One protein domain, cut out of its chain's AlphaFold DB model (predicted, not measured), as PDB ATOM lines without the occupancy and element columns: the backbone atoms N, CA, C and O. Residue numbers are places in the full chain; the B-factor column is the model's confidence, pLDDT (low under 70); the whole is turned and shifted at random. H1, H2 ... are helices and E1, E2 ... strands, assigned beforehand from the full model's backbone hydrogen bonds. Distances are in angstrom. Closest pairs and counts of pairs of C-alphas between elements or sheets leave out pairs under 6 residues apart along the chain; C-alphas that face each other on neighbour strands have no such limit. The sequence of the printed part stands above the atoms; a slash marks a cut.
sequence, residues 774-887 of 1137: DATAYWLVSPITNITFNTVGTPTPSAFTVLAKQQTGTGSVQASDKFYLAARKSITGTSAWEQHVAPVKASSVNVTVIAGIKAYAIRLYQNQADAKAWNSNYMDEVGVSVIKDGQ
ATOM      1  N   ASP A 774     -68.092 -14.838 -22.596       47.25
ATOM      2  CA  ASP A 774     -67.277 -14.088 -21.634       47.25
ATOM      3  C   ASP A 774     -65.936 -14.786 -21.330       47.25
ATOM      4  O   ASP A 774     -65.210 -14.385 -20.423       47.25
ATOM      5  N   ALA A 775     -65.596 -15.849 -22.068       52.06
ATOM      6  CA  ALA A 775     -64.336 -16.573 -21.905       52.06
ATOM      7  C   ALA A 775     -63.144 -15.767 -22.457       52.06
ATOM      8  O   ALA A 775     -63.197 -15.274 -23.588       52.06
ATOM      9  N   THR A 776     -62.051 -15.663 -21.692       58.88
ATOM     10  CA  THR A 776     -60.816 -15.002 -22.148       58.88
ATOM     11  C   THR A 776     -59.829 -15.999 -22.757       58.88
ATOM     12  O   THR A 776     -59.326 -16.893 -22.078       58.88
ATOM     13  N   ALA A 777     -59.513 -15.817 -24.038       59.56
ATOM     14  CA  ALA A 777     -58.429 -16.509 -24.727       59.56
ATOM     15  C   ALA A 777     -57.110 -15.728 -24.605       59.56
ATOM     16  O   ALA A 777     -57.114 -14.495 -24.610       59.56
ATOM     17  N   TYR A 778     -55.984 -16.447 -24.560       70.69
ATOM     18  CA  TYR A 778     -54.625 -15.898 -24.492       70.69
ATOM     19  C   TYR A 778     -53.728 -16.563 -25.540       70.69
ATOM     20  O   TYR A 778     -53.825 -17.773 -25.738       70.69
ATOM     21  N   TRP A 779     -52.871 -15.788 -26.210       76.62
ATOM     22  CA  TRP A 779     -51.940 -16.304 -27.224       76.62
ATOM     23  C   TRP A 779     -50.754 -15.365 -27.475       76.62
ATOM     24  O   TRP A 779     -50.739 -14.211 -27.030       76.62
ATOM     25  N   LEU A 780     -49.760 -15.864 -28.206       78.25
ATOM     26  CA  LEU A 780     -48.595 -15.129 -28.685       78.25
ATOM     27  C   LEU A 780     -48.767 -14.693 -30.145       78.25
ATOM     28  O   LEU A 780     -49.224 -15.451 -30.996       78.25
ATOM     29  N   VAL A 781     -48.318 -13.479 -30.462       74.75
ATOM     30  CA  VAL A 781     -48.222 -12.967 -31.836       74.75
ATOM     31  C   VAL A 781     -46.791 -12.520 -32.103       74.75
ATOM     32  O   VAL A 781     -46.307 -11.582 -31.470       74.75
ATOM     33  N   SER A 782     -46.121 -13.161 -33.061       75.06
ATOM     34  CA  SER A 782     -44.872 -12.651 -33.637       75.06
ATOM     35  C   SER A 782     -45.171 -11.905 -34.942       75.06
ATOM     36  O   SER A 782     -45.915 -12.437 -35.767       75.06
ATOM     37  N   PRO A 783     -44.580 -10.718 -35.183       69.38
ATOM     38  CA  PRO A 783     -44.705 -10.007 -36.457       69.38
ATOM     39  C   PRO A 783     -43.924 -10.683 -37.598       69.38
ATOM     40  O   PRO A 783     -44.096 -10.313 -38.755       69.38
ATOM     41  N   ILE A 784     -43.066 -11.662 -37.285       69.62
ATOM     42  CA  ILE A 784     -42.304 -12.448 -38.262       69.62
ATOM     43  C   ILE A 784     -42.414 -13.948 -37.976       69.62
ATOM     44  O   ILE A 784     -42.423 -14.378 -36.824       69.62
ATOM     45  N   THR A 785     -42.439 -14.758 -39.032       63.00
ATOM     46  CA  THR A 785     -42.304 -16.226 -38.954       63.00
ATOM     47  C   THR A 785     -40.881 -16.690 -39.261       63.00
ATOM     48  O   THR A 785     -40.458 -17.754 -38.812       63.00
ATOM     49  N   ASN A 786     -40.133 -15.878 -40.013       68.56
ATOM     50  CA  ASN A 786     -38.773 -16.158 -40.437       68.56
ATOM     51  C   ASN A 786     -37.902 -14.904 -40.327       68.56
ATOM     52  O   ASN A 786     -38.375 -13.786 -40.518       68.56
ATOM     53  N   ILE A 787     -36.622 -15.132 -40.070       76.19
ATOM     54  CA  ILE A 787     -35.529 -14.167 -40.147       76.19
ATOM     55  C   ILE A 787     -34.709 -14.538 -41.379       76.19
ATOM     56  O   ILE A 787     -34.335 -15.707 -41.523       76.19
ATOM     57  N   THR A 788     -34.385 -13.571 -42.234       66.88
ATOM     58  CA  THR A 788     -33.372 -13.760 -43.280       66.88
ATOM     59  C   THR A 788     -32.056 -13.122 -42.857       66.88
ATOM     60  O   THR A 788     -32.022 -12.166 -42.083       66.88
ATOM     61  N   PHE A 789     -30.951 -13.664 -43.354       59.72
ATOM     62  CA  PHE A 789     -29.645 -13.012 -43.307       59.72
ATOM     63  C   PHE A 789     -29.255 -12.667 -44.739       59.72
ATOM     64  O   PHE A 789     -29.370 -13.521 -45.621       59.72
ATOM     65  N   ASN A 790     -28.800 -11.438 -44.979       52.28
ATOM     66  CA  ASN A 790     -28.257 -11.072 -46.288       52.28
ATOM     67  C   ASN A 790     -26.916 -11.797 -46.553       52.28
ATOM     68  O   ASN A 790     -26.352 -12.457 -45.674       52.28
ATOM     69  N   THR A 791     -26.377 -11.659 -47.767       44.66
ATOM     70  CA  THR A 791     -25.100 -12.274 -48.186       44.66
ATOM     71  C   THR A 791     -23.906 -11.896 -47.302       44.66
ATOM     72  O   THR A 791     -22.921 -12.631 -47.260       44.66
ATOM     73  N   VAL A 792     -24.011 -10.794 -46.555       45.62
ATOM     74  CA  VAL A 792     -23.002 -10.281 -45.619       45.62
ATOM     75  C   VAL A 792     -23.371 -10.513 -44.145       45.62
ATOM     76  O   VAL A 792     -22.832  -9.875 -43.252       45.62
ATOM     77  N   GLY A 793     -24.291 -11.433 -43.843       51.41
ATOM     78  CA  GLY A 793     -24.569 -11.855 -42.466       51.41
ATOM     79  C   GLY A 793     -25.268 -10.816 -41.577       51.41
ATOM     80  O   GLY A 793     -25.318 -11.004 -40.363       51.41
ATOM     81  N   THR A 794     -25.851  -9.761 -42.151       57.75
ATOM     82  CA  THR A 794     -26.756  -8.856 -41.425       57.75
ATOM     83  C   THR A 794     -28.161  -9.473 -41.364       57.75
ATOM     84  O   THR A 794     -28.700  -9.827 -42.418       57.75
ATOM     85  N   PRO A 795     -28.771  -9.617 -40.172       67.69
ATOM     86  CA  PRO A 795     -30.134 -10.123 -40.028       67.69
ATOM     87  C   PRO A 795     -31.207  -9.081 -40.370       67.69
ATOM     88  O   PRO A 795     -31.147  -7.940 -39.907       67.69
ATOM     89  N   THR A 796     -32.241  -9.519 -41.088       69.19
ATOM     90  CA  THR A 796     -33.452  -8.747 -41.386       69.19
ATOM     91  C   THR A 796     -34.691  -9.488 -40.850       69.19
ATOM     92  O   THR A 796     -35.009 -10.574 -41.345       69.19
ATOM     93  N   PRO A 797     -35.422  -8.921 -39.868       70.94
ATOM     94  CA  PRO A 797     -35.030  -7.788 -39.023       70.94
ATOM     95  C   PRO A 797     -33.936  -8.186 -38.013       70.94
ATOM     96  O   PRO A 797     -33.767  -9.360 -37.689       70.94
ATOM     97  N   SER A 798     -33.215  -7.203 -37.469       77.44
ATOM     98  CA  SER A 798     -32.137  -7.421 -36.488       77.44
ATOM     99  C   SER A 798     -32.623  -7.651 -35.050       77.44
ATOM    100  O   SER A 798     -31.883  -8.160 -34.208       77.44
ATOM    101  N   ALA A 799     -33.882  -7.327 -34.766       85.19
ATOM    102  CA  ALA A 799     -34.614  -7.729 -33.571       85.19
ATOM    103  C   ALA A 799     -36.110  -7.804 -33.902       85.19
ATOM    104  O   ALA A 799     -36.574  -7.154 -34.842       85.19
ATOM    105  N   PHE A 800     -36.878  -8.571 -33.133       86.69
ATOM    106  CA  PHE A 800     -38.332  -8.645 -33.272       86.69
ATOM    107  C   PHE A 800     -39.004  -8.752 -31.905       86.69
ATOM    108  O   PHE A 800     -38.485  -9.381 -30.989       86.69
ATOM    109  N   THR A 801     -40.176  -8.136 -31.757       89.94
ATOM    110  CA  THR A 801     -40.933  -8.160 -30.502       89.94
ATOM    111  C   THR A 801     -42.159  -9.051 -30.643       89.94
ATOM    112  O   THR A 801     -43.028  -8.780 -31.469       89.94
ATOM    113  N   VAL A 802     -42.234 -10.102 -29.828       86.88
ATOM    114  CA  VAL A 802     -43.410 -10.972 -29.713       86.88
ATOM    115  C   VAL A 802     -44.358 -10.375 -28.676       86.88
ATOM    116  O   VAL A 802     -43.921  -9.936 -27.611       86.88
ATOM    117  N   LEU A 803     -45.653 -10.346 -28.982       85.44
ATOM    118  CA  LEU A 803     -46.701  -9.776 -28.136       85.44
ATOM    119  C   LEU A 803     -47.532 -10.883 -27.483       85.44
ATOM    120  O   LEU A 803     -47.989 -11.792 -28.173       85.44
ATOM    121  N   ALA A 804     -47.799 -10.761 -26.185       84.25
ATOM    122  CA  ALA A 804     -48.841 -11.525 -25.511       84.25
ATOM    123  C   ALA A 804     -50.182 -10.802 -25.665       84.25
ATOM    124  O   ALA A 804     -50.309  -9.611 -25.348       84.25
ATOM    125  N   LYS A 805     -51.191 -11.517 -26.158       82.44
ATOM    126  CA  LYS A 805     -52.536 -10.998 -26.410       82.44
ATOM    127  C   LYS A 805     -53.569 -11.671 -25.512       82.44
ATOM    128  O   LYS A 805     -53.387 -12.808 -25.079       82.44
ATOM    129  N   GLN A 806     -54.646 -10.943 -25.227       80.25
ATOM    130  CA  GLN A 806     -55.861 -11.469 -24.608       80.25
ATOM    131  C   GLN A 806     -57.099 -10.979 -25.358       80.25
ATOM    132  O   GLN A 806     -57.137  -9.839 -25.825       80.25
ATOM    133  N   GLN A 807     -58.129 -11.815 -25.423       71.69
ATOM    134  CA  GLN A 807     -59.440 -11.434 -25.936       71.69
ATOM    135  C   GLN A 807     -60.525 -12.127 -25.122       71.69
ATOM    136  O   GLN A 807     -60.550 -13.350 -25.037       71.69
ATOM    137  N   THR A 808     -61.409 -11.333 -24.525       72.81
ATOM    138  CA  THR A 808     -62.589 -11.821 -23.808       72.81
ATOM    139  C   THR A 808     -63.760 -11.830 -24.776       72.81
ATOM    140  O   THR A 808     -64.165 -10.766 -25.256       72.81
ATOM    141  N   GLY A 809     -64.275 -13.015 -25.100       62.12
ATOM    142  CA  GLY A 809     -65.393 -13.153 -26.026       62.12
ATOM    143  C   GLY A 809     -65.117 -12.580 -27.411       62.12
ATOM    144  O   GLY A 809     -64.068 -12.802 -28.009       62.12
ATOM    145  N   THR A 810     -66.067 -11.783 -27.900       56.94
ATOM    146  CA  THR A 810     -65.960 -11.016 -29.152       56.94
ATOM    147  C   THR A 810     -65.406  -9.597 -28.952       56.94
ATOM    148  O   THR A 810     -65.523  -8.767 -29.851       56.94
ATOM    149  N   GLY A 811     -64.837  -9.278 -27.782       64.12
ATOM    150  CA  GLY A 811     -64.239  -7.968 -27.504       64.12
ATOM    151  C   GLY A 811     -62.987  -7.681 -28.344       64.12
ATOM    152  O   GLY A 811     -62.424  -8.575 -28.973       64.12
ATOM    153  N   SER A 812     -62.516  -6.434 -28.355       62.16
ATOM    154  CA  SER A 812     -61.291  -6.051 -29.078       62.16
ATOM    155  C   SER A 812     -60.041  -6.676 -28.445       62.16
ATOM    156  O   SER A 812     -59.870  -6.610 -27.227       62.16
ATOM    157  N   VAL A 813     -59.136  -7.224 -29.263       69.81
ATOM    158  CA  VAL A 813     -57.899  -7.888 -28.808       69.81
ATOM    159  C   VAL A 813     -56.979  -6.915 -28.056       69.81
ATOM    160  O   VAL A 813     -56.462  -5.961 -28.638       69.81
ATOM    161  N   GLN A 814     -56.718  -7.192 -26.779       80.31
ATOM    162  CA  GLN A 814     -55.846  -6.391 -25.914       80.31
ATOM    163  C   GLN A 814     -54.460  -7.016 -25.745       80.31
ATOM    164  O   GLN A 814     -54.232  -8.190 -26.040       80.31
ATOM    165  N   ALA A 815     -53.514  -6.227 -25.243       81.75
ATOM    166  CA  ALA A 815     -52.253  -6.731 -24.703       81.75
ATOM    167  C   ALA A 815     -52.493  -7.467 -23.362       81.75
ATOM    168  O   ALA A 815     -53.447  -7.143 -22.651       81.75
ATOM    169  N   SER A 816     -51.661  -8.458 -23.016       81.56
ATOM    170  CA  SER A 816     -51.803  -9.256 -21.782       81.56
ATOM    171  C   SER A 816     -50.485  -9.395 -21.021       81.56
ATOM    172  O   SER A 816     -49.599 -10.130 -21.436       81.56
ATOM    173  N   ASP A 817     -50.358  -8.706 -19.891       86.38
ATOM    174  CA  ASP A 817     -49.199  -8.722 -18.981       86.38
ATOM    175  C   ASP A 817     -49.306  -9.774 -17.858       86.38
ATOM    176  O   ASP A 817     -48.409  -9.917 -17.025       86.38
ATOM    177  N   LYS A 818     -50.397 -10.548 -17.839       83.31
ATOM    178  CA  LYS A 818     -50.704 -11.553 -16.807       83.31
ATOM    179  C   LYS A 818     -49.665 -12.678 -16.698       83.31
ATOM    180  O   LYS A 818     -49.540 -13.260 -15.621       83.31
ATOM    181  N   PHE A 819     -48.925 -12.960 -17.772       87.38
ATOM    182  CA  PHE A 819     -48.093 -14.156 -17.943       87.38
ATOM    183  C   PHE A 819     -46.591 -13.853 -17.999       87.38
ATOM    184  O   PHE A 819     -46.166 -12.724 -18.245       87.38
ATOM    185  N   TYR A 820     -45.778 -14.889 -17.797       89.06
ATOM    186  CA  TYR A 820     -44.329 -14.837 -17.963       89.06
ATOM    187  C   TYR A 820     -43.938 -15.234 -19.387       89.06
ATOM    188  O   TYR A 820     -44.203 -16.354 -19.830       89.06
ATOM    189  N   LEU A 821     -43.263 -14.320 -20.079       92.31
ATOM    190  CA  LEU A 821     -42.680 -14.519 -21.398       92.31
ATOM    191  C   LEU A 821     -41.210 -14.902 -21.266       92.31
ATOM    192  O   LEU A 821     -40.425 -14.181 -20.650       92.31
ATOM    193  N   ALA A 822     -40.830 -16.022 -21.874       89.56
ATOM    194  CA  ALA A 822     -39.448 -16.486 -21.937       89.56
ATOM    195  C   ALA A 822     -39.059 -16.779 -23.389       89.56
ATOM    196  O   ALA A 822     -39.844 -17.381 -24.124       89.56
ATOM    197  N   ALA A 823     -37.844 -16.395 -23.790       92.62
ATOM    198  CA  ALA A 823     -37.315 -16.681 -25.122       92.62
ATOM    199  C   ALA A 823     -36.044 -17.533 -25.037       92.62
ATOM    200  O   ALA A 823     -35.110 -17.224 -24.286       92.62
ATOM    201  N   ARG A 824     -35.990 -18.587 -25.850       89.56
ATOM    202  CA  ARG A 824     -34.814 -19.436 -26.049       89.56
ATOM    203  C   ARG A 824     -34.367 -19.432 -27.507       89.56
ATOM    204  O   ARG A 824     -35.147 -19.161 -28.416       89.56
ATOM    205  N   LYS A 825     -33.089 -19.730 -27.711       88.88
ATOM    206  CA  LYS A 825     -32.405 -19.815 -29.010       88.88
ATOM    207  C   LYS A 825     -31.902 -21.243 -29.231       88.88
ATOM    208  O   LYS A 825     -31.558 -21.926 -28.268       88.88
ATOM    209  N   SER A 826     -31.833 -21.686 -30.480       79.44
ATOM    210  CA  SER A 826     -31.278 -22.987 -30.865       79.44
ATOM    211  C   SER A 826     -30.283 -22.830 -32.011       79.44
ATOM    212  O   SER A 826     -30.596 -22.225 -33.037       79.44
ATOM    213  N   ILE A 827     -29.094 -23.417 -31.857       71.38
ATOM    214  CA  ILE A 827     -28.069 -23.509 -32.913       71.38
ATOM    215  C   ILE A 827     -28.331 -24.649 -33.913       71.38
ATOM    216  O   ILE A 827     -27.768 -24.640 -35.004       71.38
ATOM    217  N   THR A 828     -29.190 -25.617 -33.572       65.31
ATOM    218  CA  THR A 828     -29.584 -26.727 -34.464       65.31
ATOM    219  C   THR A 828     -30.888 -26.442 -35.210       65.31
ATOM    220  O   THR A 828     -31.113 -26.986 -36.285       65.31
ATOM    221  N   GLY A 829     -31.742 -25.579 -34.650       62.66
ATOM    222  CA  GLY A 829     -33.085 -25.256 -35.137       62.66
ATOM    223  C   GLY A 829     -34.186 -26.172 -34.592       62.66
ATOM    224  O   GLY A 829     -35.359 -25.857 -34.749       62.66
ATOM    225  N   THR A 830     -33.830 -27.286 -33.941       56.75
ATOM    226  CA  THR A 830     -34.779 -28.338 -33.512       56.75
ATOM    227  C   THR A 830     -34.555 -28.846 -32.084       56.75
ATOM    228  O   THR A 830     -35.397 -29.554 -31.538       56.75
ATOM    229  N   SER A 831     -33.420 -28.520 -31.467       58.72
ATOM    230  CA  SER A 831     -32.963 -29.067 -30.180       58.72
ATOM    231  C   SER A 831     -32.005 -28.092 -29.478       58.72
ATOM    232  O   SER A 831     -31.767 -26.999 -29.985       58.72
ATOM    233  N   ALA A 832     -31.459 -28.458 -28.310       74.69
ATOM    234  CA  ALA A 832     -30.476 -27.647 -27.571       74.69
ATOM    235  C   ALA A 832     -30.917 -26.177 -27.358       74.69
ATOM    236  O   ALA A 832     -30.249 -25.233 -27.773       74.69
ATOM    237  N   TRP A 833     -32.087 -25.995 -26.735       80.81
ATOM    238  CA  TRP A 833     -32.664 -24.678 -26.454       80.81
ATOM    239  C   TRP A 833     -31.940 -23.969 -25.299       80.81
ATOM    240  O   TRP A 833     -32.203 -24.239 -24.125       80.81
ATOM    241  N   GLU A 834     -31.066 -23.025 -25.633       86.75
ATOM    242  CA  GLU A 834     -30.364 -22.144 -24.692       86.75
ATOM    243  C   GLU A 834     -31.230 -20.944 -24.286       86.75
ATOM    244  O   GLU A 834     -32.020 -20.437 -25.084       86.75
ATOM    245  N   GLN A 835     -31.056 -20.431 -23.064       88.94
ATOM    246  CA  GLN A 835     -31.685 -19.174 -22.649       88.94
ATOM    247  C   GLN A 835     -31.202 -18.007 -23.527       88.94
ATOM    248  O   GLN A 835     -30.008 -17.871 -23.795       88.94
ATOM    249  N   HIS A 836     -32.136 -17.165 -23.975       90.69
ATOM    250  CA  HIS A 836     -31.836 -15.977 -24.778       90.69
ATOM    251  C   HIS A 836     -32.390 -14.702 -24.130       90.69
ATOM    252  O   HIS A 836     -31.645 -13.744 -23.958       90.69
ATOM    253  N   VAL A 837     -33.644 -14.728 -23.666       87.56
ATOM    254  CA  VAL A 837     -34.212 -13.692 -22.787       87.56
ATOM    255  C   VAL A 837     -34.726 -14.364 -21.516       87.56
ATOM    256  O   VAL A 837     -35.387 -15.404 -21.577       87.56
ATOM    257  N   ALA A 838     -34.386 -13.796 -20.357       85.50
ATOM    258  CA  ALA A 838     -34.862 -14.284 -19.063       85.50
ATOM    259  C   ALA A 838     -36.393 -14.112 -18.927       85.50
ATOM    260  O   ALA A 838     -36.940 -13.211 -19.556       85.50
ATOM    261  N   PRO A 839     -37.098 -14.918 -18.107       90.31
ATOM    262  CA  PRO A 839     -38.550 -14.802 -17.962       90.31
ATOM    263  C   PRO A 839     -39.025 -13.442 -17.419       90.31
ATOM    264  O   PRO A 839     -38.887 -13.162 -16.222       90.31
ATOM    265  N   VAL A 840     -39.638 -12.626 -18.281       90.00
ATOM    266  CA  VAL A 840     -40.212 -11.310 -17.946       90.00
ATOM    267  C   VAL A 840     -41.725 -11.440 -17.780       90.00
ATOM    268  O   VAL A 840     -42.375 -12.097 -18.589       90.00
ATOM    269  N   LYS A 841     -42.309 -10.794 -16.764       92.19
ATOM    270  CA  LYS A 841     -43.765 -10.613 -16.680       92.19
ATOM    271  C   LYS A 841     -44.145  -9.311 -17.382       92.19
ATOM    272  O   LYS A 841     -43.945  -8.239 -16.819       92.19
ATOM    273  N   ALA A 842     -44.592  -9.407 -18.629       89.69
ATOM    274  CA  ALA A 842     -44.917  -8.269 -19.484       89.69
ATOM    275  C   ALA A 842     -45.811  -8.712 -20.646       89.69
ATOM    276  O   ALA A 842     -45.861  -9.891 -20.988       89.69
ATOM    277  N   SER A 843     -46.465  -7.754 -21.304       88.12
ATOM    278  CA  SER A 843     -47.285  -8.021 -22.491       88.12
ATOM    279  C   SER A 843     -46.498  -8.154 -23.799       88.12
ATOM    280  O   SER A 843     -47.090  -8.297 -24.871       88.12
ATOM    281  N   SER A 844     -45.170  -8.078 -23.743       90.31
ATOM    282  CA  SER A 844     -44.285  -8.286 -24.884       90.31
ATOM    283  C   SER A 844     -42.892  -8.742 -24.447       90.31
ATOM    284  O   SER A 844     -42.472  -8.518 -23.311       90.31
ATOM    285  N   VAL A 845     -42.165  -9.380 -25.364       90.25
ATOM    286  CA  VAL A 845     -40.745  -9.709 -25.207       90.25
ATOM    287  C   VAL A 845     -40.003  -9.389 -26.502       90.25
ATOM    288  O   VAL A 845     -40.408  -9.818 -27.583       90.25
ATOM    289  N   ASN A 846     -38.930  -8.604 -26.397       91.81
ATOM    290  CA  ASN A 846     -38.061  -8.279 -27.525       91.81
ATOM    291  C   ASN A 846     -36.953  -9.334 -27.650       91.81
ATOM    292  O   ASN A 846     -36.338  -9.706 -26.651       91.81
ATOM    293  N   VAL A 847     -36.716  -9.815 -28.865       89.56
ATOM    294  CA  VAL A 847     -35.802 -10.910 -29.201       89.56
ATOM    295  C   VAL A 847     -34.776 -10.382 -30.200       89.56
ATOM    296  O   VAL A 847     -35.088 -10.124 -31.364       89.56
ATOM    297  N   THR A 848     -33.543 -10.181 -29.736       88.12
ATOM    298  CA  THR A 848     -32.430  -9.696 -30.564       88.12
ATOM    299  C   THR A 848     -31.876 -10.828 -31.420       88.12
ATOM    300  O   THR A 848     -31.537 -11.895 -30.912       88.12
ATOM    301  N   VAL A 849     -31.724 -10.603 -32.722       82.38
ATOM    302  CA  VAL A 849     -31.236 -11.637 -33.636       82.38
ATOM    303  C   VAL A 849     -29.710 -11.715 -33.595       82.38
ATOM    304  O   VAL A 849     -29.001 -10.832 -34.067       82.38
ATOM    305  N   ILE A 850     -29.208 -12.826 -33.063       76.06
ATOM    306  CA  ILE A 850     -27.792 -13.199 -33.043       76.06
ATOM    307  C   ILE A 850     -27.469 -14.066 -34.272       76.06
ATOM    308  O   ILE A 850     -28.215 -14.992 -34.611       76.06
ATOM    309  N   ALA A 851     -26.335 -13.791 -34.924       66.38
ATOM    310  CA  ALA A 851     -25.818 -14.589 -36.033       66.38
ATOM    311  C   ALA A 851     -25.486 -16.036 -35.613       66.38
ATOM    312  O   ALA A 851     -25.115 -16.316 -34.475       66.38
ATOM    313  N   GLY A 852     -25.635 -16.986 -36.541       65.38
ATOM    314  CA  GLY A 852     -25.347 -18.407 -36.298       65.38
ATOM    315  C   GLY A 852     -26.416 -19.178 -35.506       65.38
ATOM    316  O   GLY A 852     -26.345 -20.405 -35.452       65.38
ATOM    317  N   ILE A 853     -27.427 -18.503 -34.951       76.12
ATOM    318  CA  ILE A 853     -28.645 -19.146 -34.439       76.12
ATOM    319  C   ILE A 853     -29.498 -19.649 -35.615       76.12
ATOM    320  O   ILE A 853     -29.479 -19.076 -36.705       76.12
ATOM    321  N   LYS A 854     -30.231 -20.746 -35.405       75.88
ATOM    322  CA  LYS A 854     -31.080 -21.408 -36.408       75.88
ATOM    323  C   LYS A 854     -32.576 -21.272 -36.150       75.88
ATOM    324  O   LYS A 854     -33.341 -21.231 -37.108       75.88
ATOM    325  N   ALA A 855     -32.988 -21.175 -34.890       81.25
ATOM    326  CA  ALA A 855     -34.357 -20.841 -34.520       81.25
ATOM    327  C   ALA A 855     -34.413 -20.141 -33.158       81.25
ATOM    328  O   ALA A 855     -33.542 -20.338 -32.305       81.25
ATOM    329  N   TYR A 856     -35.476 -19.375 -32.952       87.75
ATOM    330  CA  TYR A 856     -35.900 -18.834 -31.664       87.75
ATOM    331  C   TYR A 856     -37.248 -19.454 -31.298       87.75
ATOM    332  O   TYR A 856     -38.076 -19.684 -32.177       87.75
ATOM    333  N   ALA A 857     -37.475 -19.710 -30.015       87.50
ATOM    334  CA  ALA A 857     -38.759 -20.141 -29.478       87.50
ATOM    335  C   ALA A 857     -39.138 -19.219 -28.323       87.50
ATOM    336  O   ALA A 857     -38.323 -18.957 -27.435       87.50
ATOM    337  N   ILE A 858     -40.366 -18.712 -28.345       92.56
ATOM    338  CA  ILE A 858     -40.925 -17.831 -27.324       92.56
ATOM    339  C   ILE A 858     -42.127 -18.546 -26.720       92.56
ATOM    340  O   ILE A 858     -42.992 -19.009 -27.459       92.56
ATOM    341  N   ARG A 859     -42.180 -18.643 -25.389       89.31
ATOM    342  CA  ARG A 859     -43.249 -19.328 -24.647       89.31
ATOM    343  C   ARG A 859     -43.912 -18.418 -23.629       89.31
ATOM    344  O   ARG A 859     -43.247 -17.589 -23.003       89.31
ATOM    345  N   LEU A 860     -45.208 -18.642 -23.447       84.69
ATOM    346  CA  LEU A 860     -46.077 -17.965 -22.492       84.69
ATOM    347  C   LEU A 860     -46.434 -18.934 -21.355       84.69
ATOM    348  O   LEU A 860     -47.053 -19.969 -21.592       84.69
ATOM    349  N   TYR A 861     -46.032 -18.605 -20.127       83.12
ATOM    350  CA  TYR A 861     -46.221 -19.437 -18.932       83.12
ATOM    351  C   TYR A 861     -47.034 -18.714 -17.858       83.12
ATOM    352  O   TYR A 861     -46.871 -17.512 -17.643       83.12
ATOM    353  N   GLN A 862     -47.837 -19.467 -17.107       84.44
ATOM    354  CA  GLN A 862     -48.553 -18.960 -15.934       84.44
ATOM    355  C   GLN A 862     -47.598 -18.648 -14.765       84.44
ATOM    356  O   GLN A 862     -47.688 -17.579 -14.161       84.44
ATOM    357  N   ASN A 863     -46.623 -19.528 -14.495       82.06
ATOM    358  CA  ASN A 863     -45.701 -19.396 -13.361       82.06
ATOM    359  C   ASN A 863     -44.266 -19.073 -13.801       82.06
ATOM    360  O   ASN A 863     -43.746 -19.629 -14.771       82.06
ATOM    361  N   GLN A 864     -43.558 -18.260 -13.009       87.69
ATOM    362  CA  GLN A 864     -42.144 -17.959 -13.271       87.69
ATOM    363  C   GLN A 864     -41.228 -19.187 -13.099       87.69
ATOM    364  O   GLN A 864     -40.151 -19.231 -13.692       87.69
ATOM    365  N   ALA A 865     -41.624 -20.170 -12.283       83.88
ATOM    366  CA  ALA A 865     -40.856 -21.397 -12.070       83.88
ATOM    367  C   ALA A 865     -40.799 -22.248 -13.350       83.88
ATOM    368  O   ALA A 865     -39.707 -22.560 -13.824       83.88
ATOM    369  N   ASP A 866     -41.957 -22.521 -13.961       83.00
ATOM    370  CA  ASP A 866     -42.068 -23.216 -15.249       83.00
ATOM    371  C   ASP A 866     -41.317 -22.465 -16.362       83.00
ATOM    372  O   ASP A 866     -40.534 -23.058 -17.108       83.00
ATOM    373  N   ALA A 867     -41.451 -21.132 -16.396       83.94
ATOM    374  CA  ALA A 867     -40.765 -20.279 -17.365       83.94
ATOM    375  C   ALA A 867     -39.230 -20.326 -17.259       83.94
ATOM    376  O   ALA A 867     -38.536 -20.287 -18.278       83.94
ATOM    377  N   LYS A 868     -38.684 -20.429 -16.038       86.31
ATOM    378  CA  LYS A 868     -37.241 -20.633 -15.799       86.31
ATOM    379  C   LYS A 868     -36.815 -22.052 -16.190       86.31
ATOM    380  O   LYS A 868     -35.797 -22.216 -16.863       86.31
ATOM    381  N   ALA A 869     -37.606 -23.058 -15.813       84.06
ATOM    382  CA  ALA A 869     -37.340 -24.470 -16.093       84.06
ATOM    383  C   ALA A 869     -37.376 -24.818 -17.593       84.06
ATOM    384  O   ALA A 869     -36.655 -25.715 -18.024       84.06
ATOM    385  N   TRP A 870     -38.172 -24.093 -18.391       85.12
ATOM    386  CA  TRP A 870     -38.430 -24.376 -19.810       85.12
ATOM    387  C   TRP A 870     -39.040 -25.768 -20.048       85.12
ATOM    388  O   TRP A 870     -38.629 -26.528 -20.927       85.12
ATOM    389  N   ASN A 871     -40.023 -26.112 -19.222       78.00
ATOM    390  CA  ASN A 871     -40.779 -27.356 -19.329       78.00
ATOM    391  C   ASN A 871     -41.969 -27.210 -20.307       78.00
ATOM    392  O   ASN A 871     -42.086 -26.219 -21.031       78.00
ATOM    393  N   SER A 872     -42.844 -28.215 -20.355       75.75
ATOM    394  CA  SER A 872     -44.027 -28.226 -21.227       75.75
ATOM    395  C   SER A 872     -45.271 -27.558 -20.623       75.75
ATOM    396  O   SER A 872     -46.331 -27.618 -21.237       75.75
ATOM    397  N   ASN A 873     -45.164 -26.893 -19.468       76.31
ATOM    398  CA  ASN A 873     -46.288 -26.234 -18.783       76.31
ATOM    399  C   ASN A 873     -46.539 -24.807 -19.322       76.31
ATOM    400  O   ASN A 873     -46.854 -23.885 -18.569       76.31
ATOM    401  N   TYR A 874     -46.340 -24.606 -20.626       76.56
ATOM    402  CA  TYR A 874     -46.637 -23.353 -21.321       76.56
ATOM    403  C   TYR A 874     -48.044 -23.400 -21.917       76.56
ATOM    404  O   TYR A 874     -48.531 -24.461 -22.302       76.56
ATOM    405  N   MET A 875     -48.691 -22.241 -22.012       70.56
ATOM    406  CA  MET A 875     -50.038 -22.124 -22.581       70.56
ATOM    407  C   MET A 875     -50.009 -21.823 -24.083       70.56
ATOM    408  O   MET A 875     -50.937 -22.195 -24.794       70.56
ATOM    409  N   ASP A 876     -48.936 -21.189 -24.570       72.25
ATOM    410  CA  ASP A 876     -48.698 -20.985 -26.002       72.25
ATOM    411  C   ASP A 876     -47.198 -20.857 -26.334       72.25
ATOM    412  O   ASP A 876     -46.388 -20.486 -25.475       72.25
ATOM    413  N   GLU A 877     -46.827 -21.176 -27.577       84.06
ATOM    414  CA  GLU A 877     -45.451 -21.136 -28.093       84.06
ATOM    415  C   GLU A 877     -45.411 -20.637 -29.540       84.06
ATOM    416  O   GLU A 877     -46.135 -21.137 -30.400       84.06
ATOM    417  N   VAL A 878     -44.495 -19.712 -29.832       77.56
ATOM    418  CA  VAL A 878     -44.188 -19.272 -31.199       77.56
ATOM    419  C   VAL A 878     -42.717 -19.517 -31.507       77.56
ATOM    420  O   VAL A 878     -41.825 -19.009 -30.823       77.56
ATOM    421  N   GLY A 879     -42.473 -20.286 -32.567       76.25
ATOM    422  CA  GLY A 879     -41.158 -20.461 -33.175       76.25
ATOM    423  C   GLY A 879     -40.914 -19.456 -34.302       76.25
ATOM    424  O   GLY A 879     -41.814 -19.181 -35.095       76.25
ATOM    425  N   VAL A 880     -39.688 -18.940 -34.396       76.56
ATOM    426  CA  VAL A 880     -39.209 -18.102 -35.505       76.56
ATOM    427  C   VAL A 880     -37.927 -18.710 -36.063       76.56
ATOM    428  O   VAL A 880     -36.923 -18.829 -35.357       76.56
ATOM    429  N   SER A 881     -37.966 -19.113 -37.331       77.81
ATOM    430  CA  SER A 881     -36.867 -19.820 -37.999       77.81
ATOM    431  C   SER A 881     -35.886 -18.861 -38.672       77.81
ATOM    432  O   SER A 881     -36.270 -17.797 -39.149       77.81
ATOM    433  N   VAL A 882     -34.614 -19.249 -38.764       73.62
ATOM    434  CA  VAL A 882     -33.601 -18.511 -39.530       73.62
ATOM    435  C   VAL A 882     -33.397 -19.179 -40.889       73.62
ATOM    436  O   VAL A 882     -32.787 -20.250 -40.987       73.62
ATOM    437  N   ILE A 883     -33.877 -18.524 -41.945       61.31
ATOM    438  CA  ILE A 883     -33.636 -18.925 -43.333       61.31
ATOM    439  C   ILE A 883     -32.272 -18.372 -43.764       61.31
ATOM    440  O   ILE A 883     -31.974 -17.191 -43.586       61.31
ATOM    441  N   LYS A 884     -31.440 -19.239 -44.351       52.69
ATOM    442  CA  LYS A 884     -30.259 -18.827 -45.118       52.69
ATOM    443  C   LYS A 884     -30.599 -18.879 -46.603       52.69
ATOM    444  O   LYS A 884     -30.890 -19.967 -47.098       52.69
ATOM    445  N   ASP A 885     -30.470 -17.750 -47.289       32.34
ATOM    446  CA  ASP A 885     -30.204 -17.760 -48.726       32.34
ATOM    447  C   ASP A 885     -28.775 -18.258 -49.012       32.34
ATOM    448  O   ASP A 885     -27.940 -18.392 -48.106       32.34
ATOM    449  N   GLY A 886     -28.505 -18.583 -50.278       38.12
ATOM    450  CA  GLY A 886     -27.229 -19.153 -50.717       38.12
ATOM    451  C   GLY A 886     -26.024 -18.262 -50.391       38.12
ATOM    452  O   GLY A 886     -26.033 -17.057 -50.633       38.12
ATOM    453  N   GLN A 887     -24.949 -18.858 -49.865       38.19
ATOM    454  CA  GLN A 887     -23.724 -18.118 -49.556       38.19
ATOM    455  C   GLN A 887     -22.921 -17.818 -50.828       38.19
ATOM    456  O   GLN A 887     -22.139 -18.652 -51.281       38.19
TER     457      GLN A 887
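What this domain is: This is residues 774 to 887 of the 1137 residues of an uncharacterized protein of Parabacteroides sp. AF14-59 (UniProt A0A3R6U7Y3). Two sheets stand partly face to face as an elongated sandwich: a twisted, curled sheet E2 E8 E7 E4 E5 and a smaller sheet E1 E3 E6. The short helix H1 packs on the larger sheet, away from the smaller one. The 114 printed residues include one named helix and eight named strands, in the order E1 E2 E3 E4 E5 E6 E7 H1 E8; the larger sheet is mixed, the smaller antiparallel. The class is mostly strand, and the whole is compact, with a radius of gyration of the C-alphas of 14.8 A and spans of 52 by 30 by 18 A.

Where its parts are: E1 is residues 776 to 781, 16.0 A long, from C-alpha 776 at (-60.816, -15.002, -22.148). E2 is 786 to 789, E3 799 to 808 with 29.9 A, E4 820 to 826, E5 834 to 841, E6 844 to 848, E7 855 to 861 and H1 864 to 869. E8, 874 to 884, spans 29.2 A to C-alpha 884 at (-30.259, -18.827, -45.118).

How they stand to each other: E3 pairs antiparallel with E1 (N 777 and O 807, 2.9 A) and, staggered, with E6 (N 802 and O 845, 2.9 A). E2 is parallel to E8 at 30 degrees, with N 787 and O 881 at 2.8 A. E8 and E7 (N 858 and O 878, 2.9 A) and E7 and E4 (N 824 and O 857, 2.8 A) are antiparallel. E4 and E5 form a hairpin, with N 821 and O 840 at 2.8 A. Between the sheets, the closest C-alphas of E1 and E8 are those of Trp 779 and Asp 876, 5.8 A. H1 lies over E4 at a height over the sheet of 7.5 A; its O i to N i+4 pairs are each within hydrogen-bond range.

The domain as a whole: The C-alphas of Asp 774 and Gln 887, the two farthest apart, are 51.9 A apart. The printed part has no cut; the link E3 to E4 is long. Mean pLDDT of the printed part is 75.6, with 33 residues under 70, among them 788 to 796 and 883 to 887.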